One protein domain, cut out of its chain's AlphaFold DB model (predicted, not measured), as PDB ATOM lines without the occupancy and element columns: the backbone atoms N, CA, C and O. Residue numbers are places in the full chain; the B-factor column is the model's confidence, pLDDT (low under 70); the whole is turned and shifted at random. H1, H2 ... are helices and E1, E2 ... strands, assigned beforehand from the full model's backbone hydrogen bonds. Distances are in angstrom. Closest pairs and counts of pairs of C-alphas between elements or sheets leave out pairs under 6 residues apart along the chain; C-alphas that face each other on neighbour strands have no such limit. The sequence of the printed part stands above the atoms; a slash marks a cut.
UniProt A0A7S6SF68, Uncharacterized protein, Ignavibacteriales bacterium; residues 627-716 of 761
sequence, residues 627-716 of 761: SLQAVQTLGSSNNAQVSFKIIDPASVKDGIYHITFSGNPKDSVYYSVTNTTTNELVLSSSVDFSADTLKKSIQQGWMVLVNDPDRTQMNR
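Overview. This is residues 627 to 716 of the 761 residues of an uncharacterized protein of Ignavibacteriales bacterium (UniProt A0A7S6SF68). Picture two small three-stranded antiparallel sheets, E3 - E4 - E5 and E1 - E2 - E6, lying over one another and only partly face to face, their strands slanted across each other. H1 sits at one end of the longest axis, on neither sheet, and the long links E1 to E2 and E5 to E6 loop beside the sheets. The printed part has 90 residues with six named strands and one named helix, in the order E1 E2 E3 E4 E5 E6 H1, and is mostly strand. It is compact, with a radius of gyration of the C-alphas of 13.2 A, yet elongated, spanning 42 by 25 by 21 A.

Arrangement. Begin with E4, residues 667 to 675, the inner strand of the sheet E3 - E4 - E5 and the longest strand, with 9 residues. One neighbour of E4 is E3, residues 657 to 664, antiparallel at 165 degrees, with N 660 and O 672 within hydrogen-bond range at 2.9 A. E5, residues 680 to 686, is its other antiparallel neighbour at 160 degrees; look at N 673 and O 683, 2.8 A apart. E3, E4 and E5 form a meander, each strand the antiparallel neighbour of the one before, and E3 and E4 as well as E4 and E5 are hairpins. This sheet is twisted, its C-alphas lying up to 4.1 A off the best plane. In the other sheet, E2, residues 641 to 646, is the inner strand. E6, residues 702 to 707, is antiparallel to it at 158 degrees, with N 645 and O 703 at 2.8 A. E1, residues 627 to 629, forms a hairpin with E2 at 146 degrees, with N 628 and O 644 at 2.9 A. E4 and E6 are apart, as are E2 and E4. H1, residues 709 to 714, is on neither sheet; 1 of its 2 O i to N i+4 pairs is within hydrogen-bond range.

Along the chain. Find C-alpha 667 at (123.794, 91.999, 219.711); from there E4 runs 25.8 A to C-alpha 675 at (108.393, 112.117, 214.699). E3 measures 23.1 A, E2 16.3 A, E6 16.1 A, E5 15.7 A, H1 9.4 A and E1 6.3 A. H1 ends at C-alpha 714, at (132.325, 93.522, 208.606).

Size, cuts and confidence. The C-alphas farthest apart are those of Ala 650 and Arg 716, at 41.7 A. The printed part has no cut. The links E1 to E2, 11 residues, and E5 to E6, 15 residues, are long. Mean pLDDT of the printed part is 78.5; look for values under 70 at residues 633 to 640, 663 to 668 and 708 to 716.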
ATOM      1  N   SER A 627     113.644 111.030 196.654       89.00
ATOM      2  CA  SER A 627     114.470 110.472 197.723       89.00
ATOM      3  C   SER A 627     115.174 111.596 198.476       89.00
ATOM      4  O   SER A 627     116.111 112.209 197.971       89.00
ATOM      5  N   LEU A 628     114.695 111.872 199.687       87.62
ATOM      6  CA  LEU A 628     115.203 112.917 200.567       87.62
ATOM      7  C   LEU A 628     116.347 112.350 201.408       87.62
ATOM      8  O   LEU A 628     116.118 111.474 202.242       87.62
ATOM      9  N   GLN A 629     117.576 112.824 201.209       85.62
ATOM     10  CA  GLN A 629     118.710 112.404 202.036       85.62
ATOM     11  C   GLN A 629     118.596 113.003 203.447       85.62
ATOM     12  O   GLN A 629     118.446 114.214 203.608       85.62
ATOM     13  N   ALA A 630     118.679 112.158 204.474       83.69
ATOM     14  CA  ALA A 630     118.640 112.593 205.864       83.69
ATOM     15  C   ALA A 630     119.985 113.207 206.285       83.69
ATOM     16  O   ALA A 630     121.056 112.711 205.928       83.69
ATOM     17  N   VAL A 631     119.935 114.278 207.081       79.25
ATOM     18  CA  VAL A 631     121.132 114.949 207.606       79.25
ATOM     19  C   VAL A 631     121.573 114.276 208.906       79.25
ATOM     20  O   VAL A 631     120.828 114.256 209.884       79.25
ATOM     21  N   GLN A 632     122.803 113.760 208.944       72.31
ATOM     22  CA  GLN A 632     123.415 113.242 210.170       72.31
ATOM     23  C   GLN A 632     123.760 114.403 211.115       72.31
ATOM     24  O   GLN A 632     124.649 115.203 210.833       72.31
ATOM     25  N   THR A 633     123.062 114.486 212.246       67.69
ATOM     26  CA  THR A 633     123.260 115.533 213.267       67.69
ATOM     27  C   THR A 633     124.187 115.109 214.409       67.69
ATOM     28  O   THR A 633     124.766 115.965 215.074       67.69
ATOM     29  N   LEU A 634     124.336 113.800 214.646       66.62
ATOM     30  CA  LEU A 634     125.135 113.207 215.723       66.62
ATOM     31  C   LEU A 634     125.777 111.885 215.268       66.62
ATOM     32  O   LEU A 634     125.340 111.267 214.299       66.62
ATOM     33  N   GLY A 635     126.794 111.426 216.004       63.53
ATOM     34  CA  GLY A 635     127.510 110.177 215.718       63.53
ATOM     35  C   GLY A 635     128.610 110.314 214.658       63.53
ATOM     36  O   GLY A 635     128.856 111.397 214.130       63.53
ATOM     37  N   SER A 636     129.299 109.207 214.374       56.88
ATOM     38  CA  SER A 636     130.459 109.142 213.468       56.88
ATOM     39  C   SER A 636     130.379 107.946 212.511       56.88
ATOM     40  O   SER A 636     131.267 107.099 212.464       56.88
ATOM     41  N   SER A 637     129.297 107.876 211.728       59.84
ATOM     42  CA  SER A 637     129.334 107.109 210.479       59.84
ATOM     43  C   SER A 637     130.047 107.930 209.406       59.84
ATOM     44  O   SER A 637     129.766 109.119 209.265       59.84
ATOM     45  N   ASN A 638     130.959 107.299 208.662       56.69
ATOM     46  CA  ASN A 638     131.646 107.923 207.525       56.69
ATOM     47  C   ASN A 638     131.013 107.542 206.175       56.69
ATOM     48  O   ASN A 638     131.151 108.289 205.211       56.69
ATOM     49  N   ASN A 639     130.336 106.387 206.110       65.88
ATOM     50  CA  ASN A 639     129.905 105.759 204.858       65.88
ATOM     51  C   ASN A 639     128.398 105.451 204.788       65.88
ATOM     52  O   ASN A 639     127.877 105.296 203.685       65.88
ATOM     53  N   ALA A 640     127.689 105.351 205.922       69.38
ATOM     54  CA  ALA A 640     126.267 105.006 205.902       69.38
ATOM     55  C   ALA A 640     125.406 106.213 205.498       69.38
ATOM     56  O   ALA A 640     125.418 107.246 206.166       69.38
ATOM     57  N   GLN A 641     124.629 106.069 204.427       79.56
ATOM     58  CA  GLN A 641     123.695 107.087 203.945       79.56
ATOM     59  C   GLN A 641     122.263 106.664 204.266       79.56
ATOM     60  O   GLN A 641     121.895 105.513 204.047       79.56
ATOM     61  N   VAL A 642     121.432 107.592 204.737       84.88
ATOM     62  CA  VAL A 642     120.007 107.336 204.984       84.88
ATOM     63  C   VAL A 642     119.175 108.256 204.105       84.88
ATOM     64  O   VAL A 642     119.476 109.449 204.007       84.88
ATOM     65  N   SER A 643     118.127 107.731 203.476       88.44
ATOM     66  CA  SER A 643     117.159 108.544 202.740       88.44
ATOM     67  C   SER A 643     115.720 108.078 202.941       88.44
ATOM     68  O   SER A 643     115.444 106.905 203.189       88.44
ATOM     69  N   PHE A 644     114.788 109.018 202.825       89.31
ATOM     70  CA  PHE A 644     113.355 108.754 202.787       89.31
ATOM     71  C   PHE A 644     112.902 108.756 201.333       89.31
ATOM     72  O   PHE A 644     113.014 109.777 200.655       89.31
ATOM     73  N   LYS A 645     112.388 107.629 200.839       93.31
ATOM     74  CA  LYS A 645     111.741 107.557 199.527       93.31
ATOM     75  C   LYS A 645     110.247 107.817 199.683       93.31
ATOM     76  O   LYS A 645     109.560 107.067 200.377       93.31
ATOM     77  N   ILE A 646     109.747 108.857 199.027       93.75
ATOM     78  CA  ILE A 646     108.336 109.245 199.071       93.75
ATOM     79  C   ILE A 646     107.525 108.334 198.140       93.75
ATOM     80  O   ILE A 646     107.848 108.186 196.961       93.75
ATOM     81  N   ILE A 647     106.468 107.720 198.667       95.06
ATOM     82  CA  ILE A 647     105.541 106.842 197.932       95.06
ATOM     83  C   ILE A 647     104.187 107.537 197.738       95.06
ATOM     84  O   ILE A 647     103.603 107.468 196.659       95.06
ATOM     85  N   ASP A 648     103.720 108.256 198.756       93.62
ATOM     86  CA  ASP A 648     102.450 108.979 198.775       93.62
ATOM     87  C   ASP A 648     102.646 110.356 199.441       93.62
ATOM     88  O   ASP A 648     102.549 110.475 200.667       93.62
ATOM     89  N   PRO A 649     102.916 111.409 198.640       91.38
ATOM     90  CA  PRO A 649     103.042 112.791 199.102       91.38
ATOM     91  C   PRO A 649     101.839 113.363 199.869       91.38
ATOM     92  O   PRO A 649     101.995 114.419 200.482       91.38
ATOM     93  N   ALA A 650     100.658 112.727 199.820       88.81
ATOM     94  CA  ALA A 650      99.454 113.151 200.541       88.81
ATOM     95  C   ALA A 650      99.279 112.464 201.908       88.81
ATOM     96  O   ALA A 650      98.474 112.922 202.725       88.81
ATOM     97  N   SER A 651     100.034 111.394 202.169       90.12
ATOM     98  CA  SER A 651     100.086 110.718 203.473       90.12
ATOM     99  C   SER A 651     101.247 111.177 204.363       90.12
ATOM    100  O   SER A 651     101.223 110.881 205.563       90.12
ATOM    101  N   VAL A 652     102.215 111.926 203.814       89.38
ATOM    102  CA  VAL A 652     103.319 112.542 204.572       89.38
ATOM    103  C   VAL A 652     102.778 113.472 205.657       89.38
ATOM    104  O   VAL A 652     101.866 114.263 205.419       89.38
ATOM    105  N   LYS A 653     103.333 113.360 206.868       86.25
ATOM    106  CA  LYS A 653     103.047 114.264 207.987       86.25
ATOM    107  C   LYS A 653     104.162 115.285 208.145       86.25
ATOM    108  O   LYS A 653     105.342 114.935 208.073       86.25
ATOM    109  N   ASP A 654     103.786 116.526 208.419       81.31
ATOM    110  CA  ASP A 654     104.739 117.552 208.822       81.31
ATOM    111  C   ASP A 654     105.349 117.212 210.188       81.31
ATOM    112  O   ASP A 654     104.680 116.694 211.089       81.31
ATOM    113  N   GLY A 655     106.637 117.503 210.345       83.00
ATOM    114  CA  GLY A 655     107.357 117.298 211.594       83.00
ATOM    115  C   GLY A 655     108.853 117.101 211.393       83.00
ATOM    116  O   GLY A 655     109.348 116.994 210.271       83.00
ATOM    117  N   ILE A 656     109.576 117.050 212.507       83.75
ATOM    118  CA  ILE A 656     110.988 116.662 212.541       83.75
ATOM    119  C   ILE A 656     111.054 115.162 212.832       83.75
ATOM    120  O   ILE A 656     110.474 114.694 213.809       83.75
ATOM    121  N   TYR A 657     111.774 114.408 212.002       85.88
ATOM    122  CA  TYR A 657     111.964 112.967 212.176       85.88
ATOM    123  C   TYR A 657     113.384 112.683 212.659       85.88
ATOM    124  O   TYR A 657     114.356 112.983 211.967       85.88
ATOM    125  N   HIS A 658     113.514 112.088 213.842       85.94
ATOM    126  CA  HIS A 658     114.788 111.596 214.358       85.94
ATOM    127  C   HIS A 658     114.924 110.103 214.079       85.94
ATOM    128  O   HIS A 658     114.050 109.315 214.443       85.94
ATOM    129  N   ILE A 659     116.043 109.721 213.462       85.25
ATOM    130  CA  ILE A 659     116.425 108.326 213.239       85.25
ATOM    131  C   ILE A 659     117.455 107.948 214.301       85.25
ATOM    132  O   ILE A 659     118.559 108.493 214.327       85.25
ATOM    133  N   THR A 660     117.090 107.021 215.181       81.06
ATOM    134  CA  THR A 660     117.933 106.573 216.293       81.06
ATOM    135  C   THR A 660     118.466 105.180 215.993       81.06
ATOM    136  O   THR A 660     117.695 104.221 215.944       81.06
ATOM    137  N   PHE A 661     119.784 105.069 215.826       78.56
ATOM    138  CA  PHE A 661     120.491 103.795 215.701       78.56
ATOM    139  C   PHE A 661     120.873 103.270 217.089       78.56
ATOM    140  O   PHE A 661     121.448 104.002 217.894       78.56
ATOM    141  N   SER A 662     120.552 102.005 217.357       77.75
ATOM    142  CA  SER A 662     120.666 101.364 218.672       77.75
ATOM    143  C   SER A 662     121.122  99.909 218.542       77.75
ATOM    144  O   SER A 662     121.000  99.301 217.482       77.75
ATOM    145  N   GLY A 663     121.652  99.342 219.626       69.94
ATOM    146  CA  GLY A 663     122.140  97.961 219.687       69.94
ATOM    147  C   GLY A 663     123.529  97.859 220.319       69.94
ATOM    148  O   GLY A 663     124.080  98.840 220.819       69.94
ATOM    149  N   ASN A 664     124.099  96.657 220.299       59.97
ATOM    150  CA  ASN A 664     125.424  96.345 220.836       59.97
ATOM    151  C   ASN A 664     126.292  95.780 219.693       59.97
ATOM    152  O   ASN A 664     125.786  94.975 218.917       59.97
ATOM    153  N   PRO A 665     127.601  96.081 219.578       51.06
ATOM    154  CA  PRO A 665     128.489  95.370 218.644       51.06
ATOM    155  C   PRO A 665     128.548  93.835 218.825       51.06
ATOM    156  O   PRO A 665     129.153  93.158 217.993       51.06
ATOM    157  N   LYS A 666     127.935  93.271 219.880       47.88
ATOM    158  CA  LYS A 666     127.640  91.829 219.999       47.88
ATOM    159  C   LYS A 666     126.208  91.422 219.623       47.88
ATOM    160  O   LYS A 666     126.029  90.302 219.159       47.88
ATOM    161  N   ASP A 667     125.226  92.305 219.803       50.28
ATOM    162  CA  ASP A 667     123.794  91.999 219.711       50.28
ATOM    163  C   ASP A 667     123.115  92.997 218.755       50.28
ATOM    164  O   ASP A 667     122.964  94.176 219.082       50.28
ATOM    165  N   SER A 668     122.766  92.496 217.564       66.62
ATOM    166  CA  SER A 668     122.053  93.127 216.437       66.62
ATOM    167  C   SER A 668     121.777  94.635 216.516       66.62
ATOM    168  O   SER A 668     120.861  95.080 217.203       66.62
ATOM    169  N   VAL A 669     122.494  95.415 215.699       73.88
ATOM    170  CA  VAL A 669     122.193  96.840 215.468       73.88
ATOM    171  C   VAL A 669     120.867  96.997 214.710       73.88
ATOM    172  O   VAL A 669     120.625  96.301 213.719       73.88
ATOM    173  N   TYR A 670     120.040  97.937 215.164       81.62
ATOM    174  CA  TYR A 670     118.738  98.302 214.605       81.62
ATOM    175  C   TYR A 670     118.561  99.828 214.543       81.62
ATOM    176  O   TYR A 670     119.328 100.580 215.148       81.62
ATOM    177  N   TYR A 671     117.536 100.297 213.828       83.25
ATOM    178  CA  TYR A 671     117.130 101.702 213.807       83.25
ATOM    179  C   TYR A 671     115.628 101.887 214.046       83.25
ATOM    180  O   TYR A 671     114.800 101.077 213.627       83.25
ATOM    181  N   SER A 672     115.288 102.991 214.704       87.50
ATOM    182  CA  SER A 672     113.914 103.457 214.915       87.50
ATOM    183  C   SER A 672     113.762 104.880 214.379       87.50
ATOM    184  O   SER A 672     114.732 105.638 214.370       87.50
ATOM    185  N   VAL A 673     112.553 105.260 213.964       89.12
ATOM    186  CA  VAL A 673     112.222 106.615 213.501       89.12
ATOM    187  C   VAL A 673     111.098 107.183 214.354       89.12
ATOM    188  O   VAL A 673     110.013 106.607 214.418       89.12
ATOM    189  N   THR A 674     111.348 108.333 214.971       89.50
ATOM    190  CA  THR A 674     110.382 109.055 215.806       89.50
ATOM    191  C   THR A 674     110.079 110.408 215.177       89.50
ATOM    192  O   THR A 674     111.006 111.176 214.917       89.50
ATOM    193  N   ASN A 675     108.803 110.741 214.977       85.56
ATOM    194  CA  ASN A 675     108.393 112.117 214.699       85.56
ATOM    195  C   ASN A 675     108.429 112.887 216.029       85.56
ATOM    196  O   ASN A 675     107.589 112.683 216.902       85.56
ATOM    197  N   THR A 676     109.425 113.752 216.222       85.12
ATOM    198  CA  THR A 676     109.628 114.497 217.477       85.12
ATOM    199  C   THR A 676     108.701 115.703 217.618       85.12
ATOM    200  O   THR A 676     108.711 116.359 218.654       85.12
ATOM    201  N   THR A 677     107.901 116.015 216.595       84.44
ATOM    202  CA  THR A 677     106.841 117.029 216.670       84.44
ATOM    203  C   THR A 677     105.568 116.447 217.294       84.44
ATOM    204  O   THR A 677     104.883 117.149 218.032       84.44
ATOM    205  N   THR A 678     105.279 115.160 217.066       88.00
ATOM    206  CA  THR A 678     104.139 114.437 217.671       88.00
ATOM    207  C   THR A 678     104.529 113.511 218.834       88.00
ATOM    208  O   THR A 678     103.655 113.068 219.573       88.00
ATOM    209  N   ASN A 679     105.827 113.234 219.018       88.31
ATOM    210  CA  ASN A 679     106.385 112.150 219.846       88.31
ATOM    211  C   ASN A 679     105.938 110.734 219.423       88.31
ATOM    212  O   ASN A 679     105.996 109.789 220.210       88.31
ATOM    213  N   GLU A 680     105.518 110.570 218.170       92.50
ATOM    214  CA  GLU A 680     105.086 109.297 217.596       92.50
ATOM    215  C   GLU A 680     106.292 108.439 217.185       92.50
ATOM    216  O   GLU A 680     107.167 108.892 216.443       92.50
ATOM    217  N   LEU A 681     106.336 107.183 217.637       90.62
ATOM    218  CA  LEU A 681     107.302 106.187 217.171       90.62
ATOM    219  C   LEU A 681     106.796 105.578 215.854       90.62
ATOM    220  O   LEU A 681     106.062 104.593 215.857       90.62
ATOM    221  N   VAL A 682     107.172 106.199 214.737       89.88
ATOM    222  CA  VAL A 682     106.664 105.899 213.387       89.88
ATOM    223  C   VAL A 682     107.273 104.617 212.799       89.88
ATOM    224  O   VAL A 682     106.633 103.928 212.011       89.88
ATOM    225  N   LEU A 683     108.500 104.264 213.192       89.12
ATOM    226  CA  LEU A 683     109.120 102.971 212.887       89.12
ATOM    227  C   LEU A 683     109.942 102.500 214.088       89.12
ATOM    228  O   LEU A 683     110.685 103.287 214.671       89.12
ATOM    229  N   SER A 684     109.846 101.219 214.440       89.69
ATOM    230  CA  SER A 684     110.535 100.641 215.597       89.69
ATOM    231  C   SER A 684     111.450  99.490 215.185       89.69
ATOM    232  O   SER A 684     111.019  98.589 214.472       89.69
ATOM    233  N   SER A 685     112.691  99.504 215.674       84.56
ATOM    234  CA  SER A 685     113.603  98.350 215.697       84.56
ATOM    235  C   SER A 685     113.859  97.653 214.352       84.56
ATOM    236  O   SER A 685     114.083  96.443 214.311       84.56
ATOM    237  N   SER A 686     113.884  98.404 213.249       84.25
ATOM    238  CA  SER A 686     114.217  97.861 211.929       84.25
ATOM    239  C   SER A 686     115.678  97.409 211.875       84.25
ATOM    240  O   SER A 686     116.592  98.154 212.229       84.25
ATOM    241  N   VAL A 687     115.908  96.184 211.401       81.00
ATOM    242  CA  VAL A 687     117.244  95.571 211.255       81.00
ATOM    243  C   VAL A 687     117.752  95.564 209.808       81.00
ATOM    244  O   VAL A 687     118.836  95.040 209.539       81.00
ATOM    245  N   ASP A 688     116.997  96.151 208.876       79.56
ATOM    246  CA  ASP A 688     117.258  96.101 207.436       79.56
ATOM    247  C   ASP A 688     117.993  97.354 206.920       79.56
ATOM    248  O   ASP A 688     117.411  98.417 206.705       79.56
ATOM    249  N   PHE A 689     119.295  97.185 206.682       79.19
ATOM    250  CA  PHE A 689     120.218  98.234 206.248       79.19
ATOM    251  C   PHE A 689     120.570  98.066 204.759       79.19
ATOM    252  O   PHE A 689     121.741  98.116 204.376       79.19
ATOM    253  N   SER A 690     119.562  97.791 203.926       81.31
ATOM    254  CA  SER A 690     119.675  97.880 202.468       81.31
ATOM    255  C   SER A 690     119.225  99.239 201.905       81.31
ATOM    256  O   SER A 690     118.381  99.938 202.479       81.31
ATOM    257  N   ALA A 691     119.753  99.570 200.724       81.88
ATOM    258  CA  ALA A 691     119.342 100.713 199.907       81.88
ATOM    259  C   ALA A 691     118.191 100.395 198.926       81.88
ATOM    260  O   ALA A 691     117.737 101.281 198.200       81.88
ATOM    261  N   ASP A 692     117.751  99.135 198.848       85.75
ATOM    262  CA  ASP A 692     116.673  98.699 197.957       85.75
ATOM    263  C   ASP A 692     115.280  98.881 198.593       85.75
ATOM    264  O   ASP A 692     115.150  99.291 199.743       85.75
ATOM    265  N   THR A 693     114.215  98.625 197.826       87.81
ATOM    266  CA  THR A 693     112.822  98.797 198.280       87.81
ATOM    267  C   THR A 693     112.099  97.482 198.591       87.81
ATOM    268  O   THR A 693     110.867  97.473 198.640       87.81
ATOM    269  N   LEU A 694     112.817  96.366 198.724       87.00
ATOM    270  CA  LEU A 694     112.248  95.092 199.159       87.00
ATOM    271  C   LEU A 694     112.093  95.121 200.683       87.00
ATOM    272  O   LEU A 694     112.913  95.714 201.377       87.00
ATOM    273  N   LYS A 695     111.031  94.511 201.217       82.81
ATOM    274  CA  LYS A 695     110.764  94.362 202.668       82.81
ATOM    275  C   LYS A 695     110.736  95.660 203.511       82.81
ATOM    276  O   LYS A 695     110.456  95.590 204.709       82.81
ATOM    277  N   LYS A 696     110.910  96.852 202.921       88.62
ATOM    278  CA  LYS A 696     110.767  98.161 203.590       88.62
ATOM    279  C   LYS A 696     109.311  98.441 203.962       88.62
ATOM    280  O   LYS A 696     108.418  98.354 203.117       88.62
ATOM    281  N   SER A 697     109.043  98.780 205.222       88.75
ATOM    282  CA  SER A 697     107.712  99.236 205.653       88.75
ATOM    283  C   SER A 697     107.452 100.645 205.126       88.75
ATOM    284  O   SER A 697     108.351 101.489 205.193       88.75
ATOM    285  N   ILE A 698     106.237 100.920 204.654       92.38
ATOM    286  CA  ILE A 698     105.838 102.266 204.234       92.38
ATOM    287  C   ILE A 698     105.056 102.894 205.379       92.38
ATOM    288  O   ILE A 698     103.982 102.421 205.739       92.38
ATOM    289  N   GLN A 699     105.617 103.948 205.958       89.50
ATOM    290  CA  GLN A 699     105.062 104.664 207.096       89.50
ATOM    291  C   GLN A 699     104.777 106.097 206.673       89.50
ATOM    292  O   GLN A 699     105.616 106.727 206.037       89.50
ATOM    293  N   GLN A 700     103.585 106.610 206.989       89.69
ATOM    294  CA  GLN A 700     103.204 108.002 206.701       89.69
ATOM    295  C   GLN A 700     103.554 108.443 205.255       89.69
ATOM    296  O   GLN A 700     104.103 109.514 205.028       89.69
ATOM    297  N   GLY A 701     103.288 107.588 204.259       89.56
ATOM    298  CA  GLY A 701     103.546 107.876 202.841       89.56
ATOM    299  C   GLY A 701     105.009 107.802 202.374       89.56
ATOM    300  O   GLY A 701     105.270 108.061 201.199       89.56
ATOM    301  N   TRP A 702     105.963 107.419 203.226       92.00
ATOM    302  CA  TRP A 702     107.380 107.255 202.881       92.00
ATOM    303  C   TRP A 702     107.943 105.894 203.317       92.00
ATOM    304  O   TRP A 702     107.367 105.195 204.143       92.00
ATOM    305  N   MET A 703     109.096 105.501 202.775       93.06
ATOM    306  CA  MET A 703     109.902 104.380 203.284       93.06
ATOM    307  C   MET A 703     111.345 104.823 203.535       93.06
ATOM    308  O   MET A 703     111.874 105.655 202.797       93.06
ATOM    309  N   VAL A 704     111.990 104.262 204.559       90.12
ATOM    310  CA  VAL A 704     113.396 104.556 204.880       90.12
ATOM    311  C   VAL A 704     114.317 103.555 204.197       90.12
ATOM    312  O   VAL A 704     114.162 102.346 204.359       90.12
ATOM    313  N   LEU A 705     115.302 104.085 203.480       89.44
ATOM    314  CA  LEU A 705     116.407 103.363 202.870       89.44
ATOM    315  C   LEU A 705     117.673 103.672 203.678       89.44
ATOM    316  O   LEU A 705     117.958 104.839 203.945       89.44
ATOM    317  N   VAL A 706     118.435 102.648 204.063       82.94
ATOM    318  CA  VAL A 706     119.704 102.808 204.793       82.94
ATOM    319  C   VAL A 706     120.784 102.096 203.997       82.94
ATOM    320  O   VAL A 706     120.868 100.876 204.002       82.94
ATOM    321  N   ASN A 707     121.610 102.856 203.293       79.88
ATOM    322  CA  ASN A 707     122.749 102.354 202.542       79.88
ATOM    323  C   ASN A 707     123.989 102.314 203.450       79.88
ATOM    324  O   ASN A 707     124.717 103.301 203.525       79.88
ATOM    325  N   ASP A 708     124.217 101.199 204.150       69.31
ATOM    326  CA  ASP A 708     125.446 100.948 204.919       69.31
ATOM    327  C   ASP A 708     126.345  99.931 204.180       69.31
ATOM    328  O   ASP A 708     126.152  98.714 204.312       69.31
ATOM    329  N   PRO A 709     127.337 100.392 203.392       54.78
ATOM    330  CA  PRO A 709     128.225  99.495 202.656       54.78
ATOM    331  C   PRO A 709     129.201  98.731 203.570       54.78
ATOM    332  O   PRO A 709     129.645  97.638 203.204       54.78
ATOM    333  N   ASP A 710     129.509  99.242 204.766       52.09
ATOM    334  CA  ASP A 710     130.521  98.660 205.655       52.09
ATOM    335  C   ASP A 710     129.985  97.436 206.407       52.09
ATOM    336  O   ASP A 710     130.735  96.485 206.657       52.09
ATOM    337  N   ARG A 711     128.673  97.377 206.683       51.97
ATOM    338  CA  ARG A 711     128.022  96.202 207.297       51.97
ATOM    339  C   ARG A 711     128.230  94.914 206.492       51.97
ATOM    340  O   ARG A 711     128.398  93.843 207.080       51.97
ATOM    341  N   THR A 712     128.294  94.997 205.159       45.94
ATOM    342  CA  THR A 712     128.604  93.827 204.311       45.94
ATOM    343  C   THR A 712     130.089  93.463 204.274       45.94
ATOM    344  O   THR A 712     130.411  92.310 203.984       45.94
ATOM    345  N   GLN A 713     131.000  94.379 204.623       42.47
ATOM    346  CA  GLN A 713     132.426  94.068 204.772       42.47
ATOM    347  C   GLN A 713     132.741  93.490 206.160       42.47
ATOM    348  O   GLN A 713     133.424  92.470 206.249       42.47
ATOM    349  N   MET A 714     132.160  94.039 207.235       39.75
ATOM    350  CA  MET A 714     132.325  93.522 208.606       39.75
ATOM    351  C   MET A 714     131.916  92.045 208.757       39.75
ATOM    352  O   MET A 714     132.550  91.305 209.510       39.75
ATOM    353  N   ASN A 715     130.903  91.598 208.008       39.91
ATOM    354  CA  ASN A 715     130.452  90.202 207.998       39.91
ATOM    355  C   ASN A 715     131.270  89.269 207.082       39.91
ATOM    356  O   ASN A 715     131.109  88.055 207.176       39.91
ATOM    357  N   ARG A 716     132.144  89.800 206.214       39.06
ATOM    358  CA  ARG A 716     133.053  89.006 205.359       39.06
ATOM    359  C   ARG A 716     134.423  88.763 205.993       39.06
ATOM    360  O   ARG A 716     135.159  87.896 205.530       39.06
TER     361      ARG A 716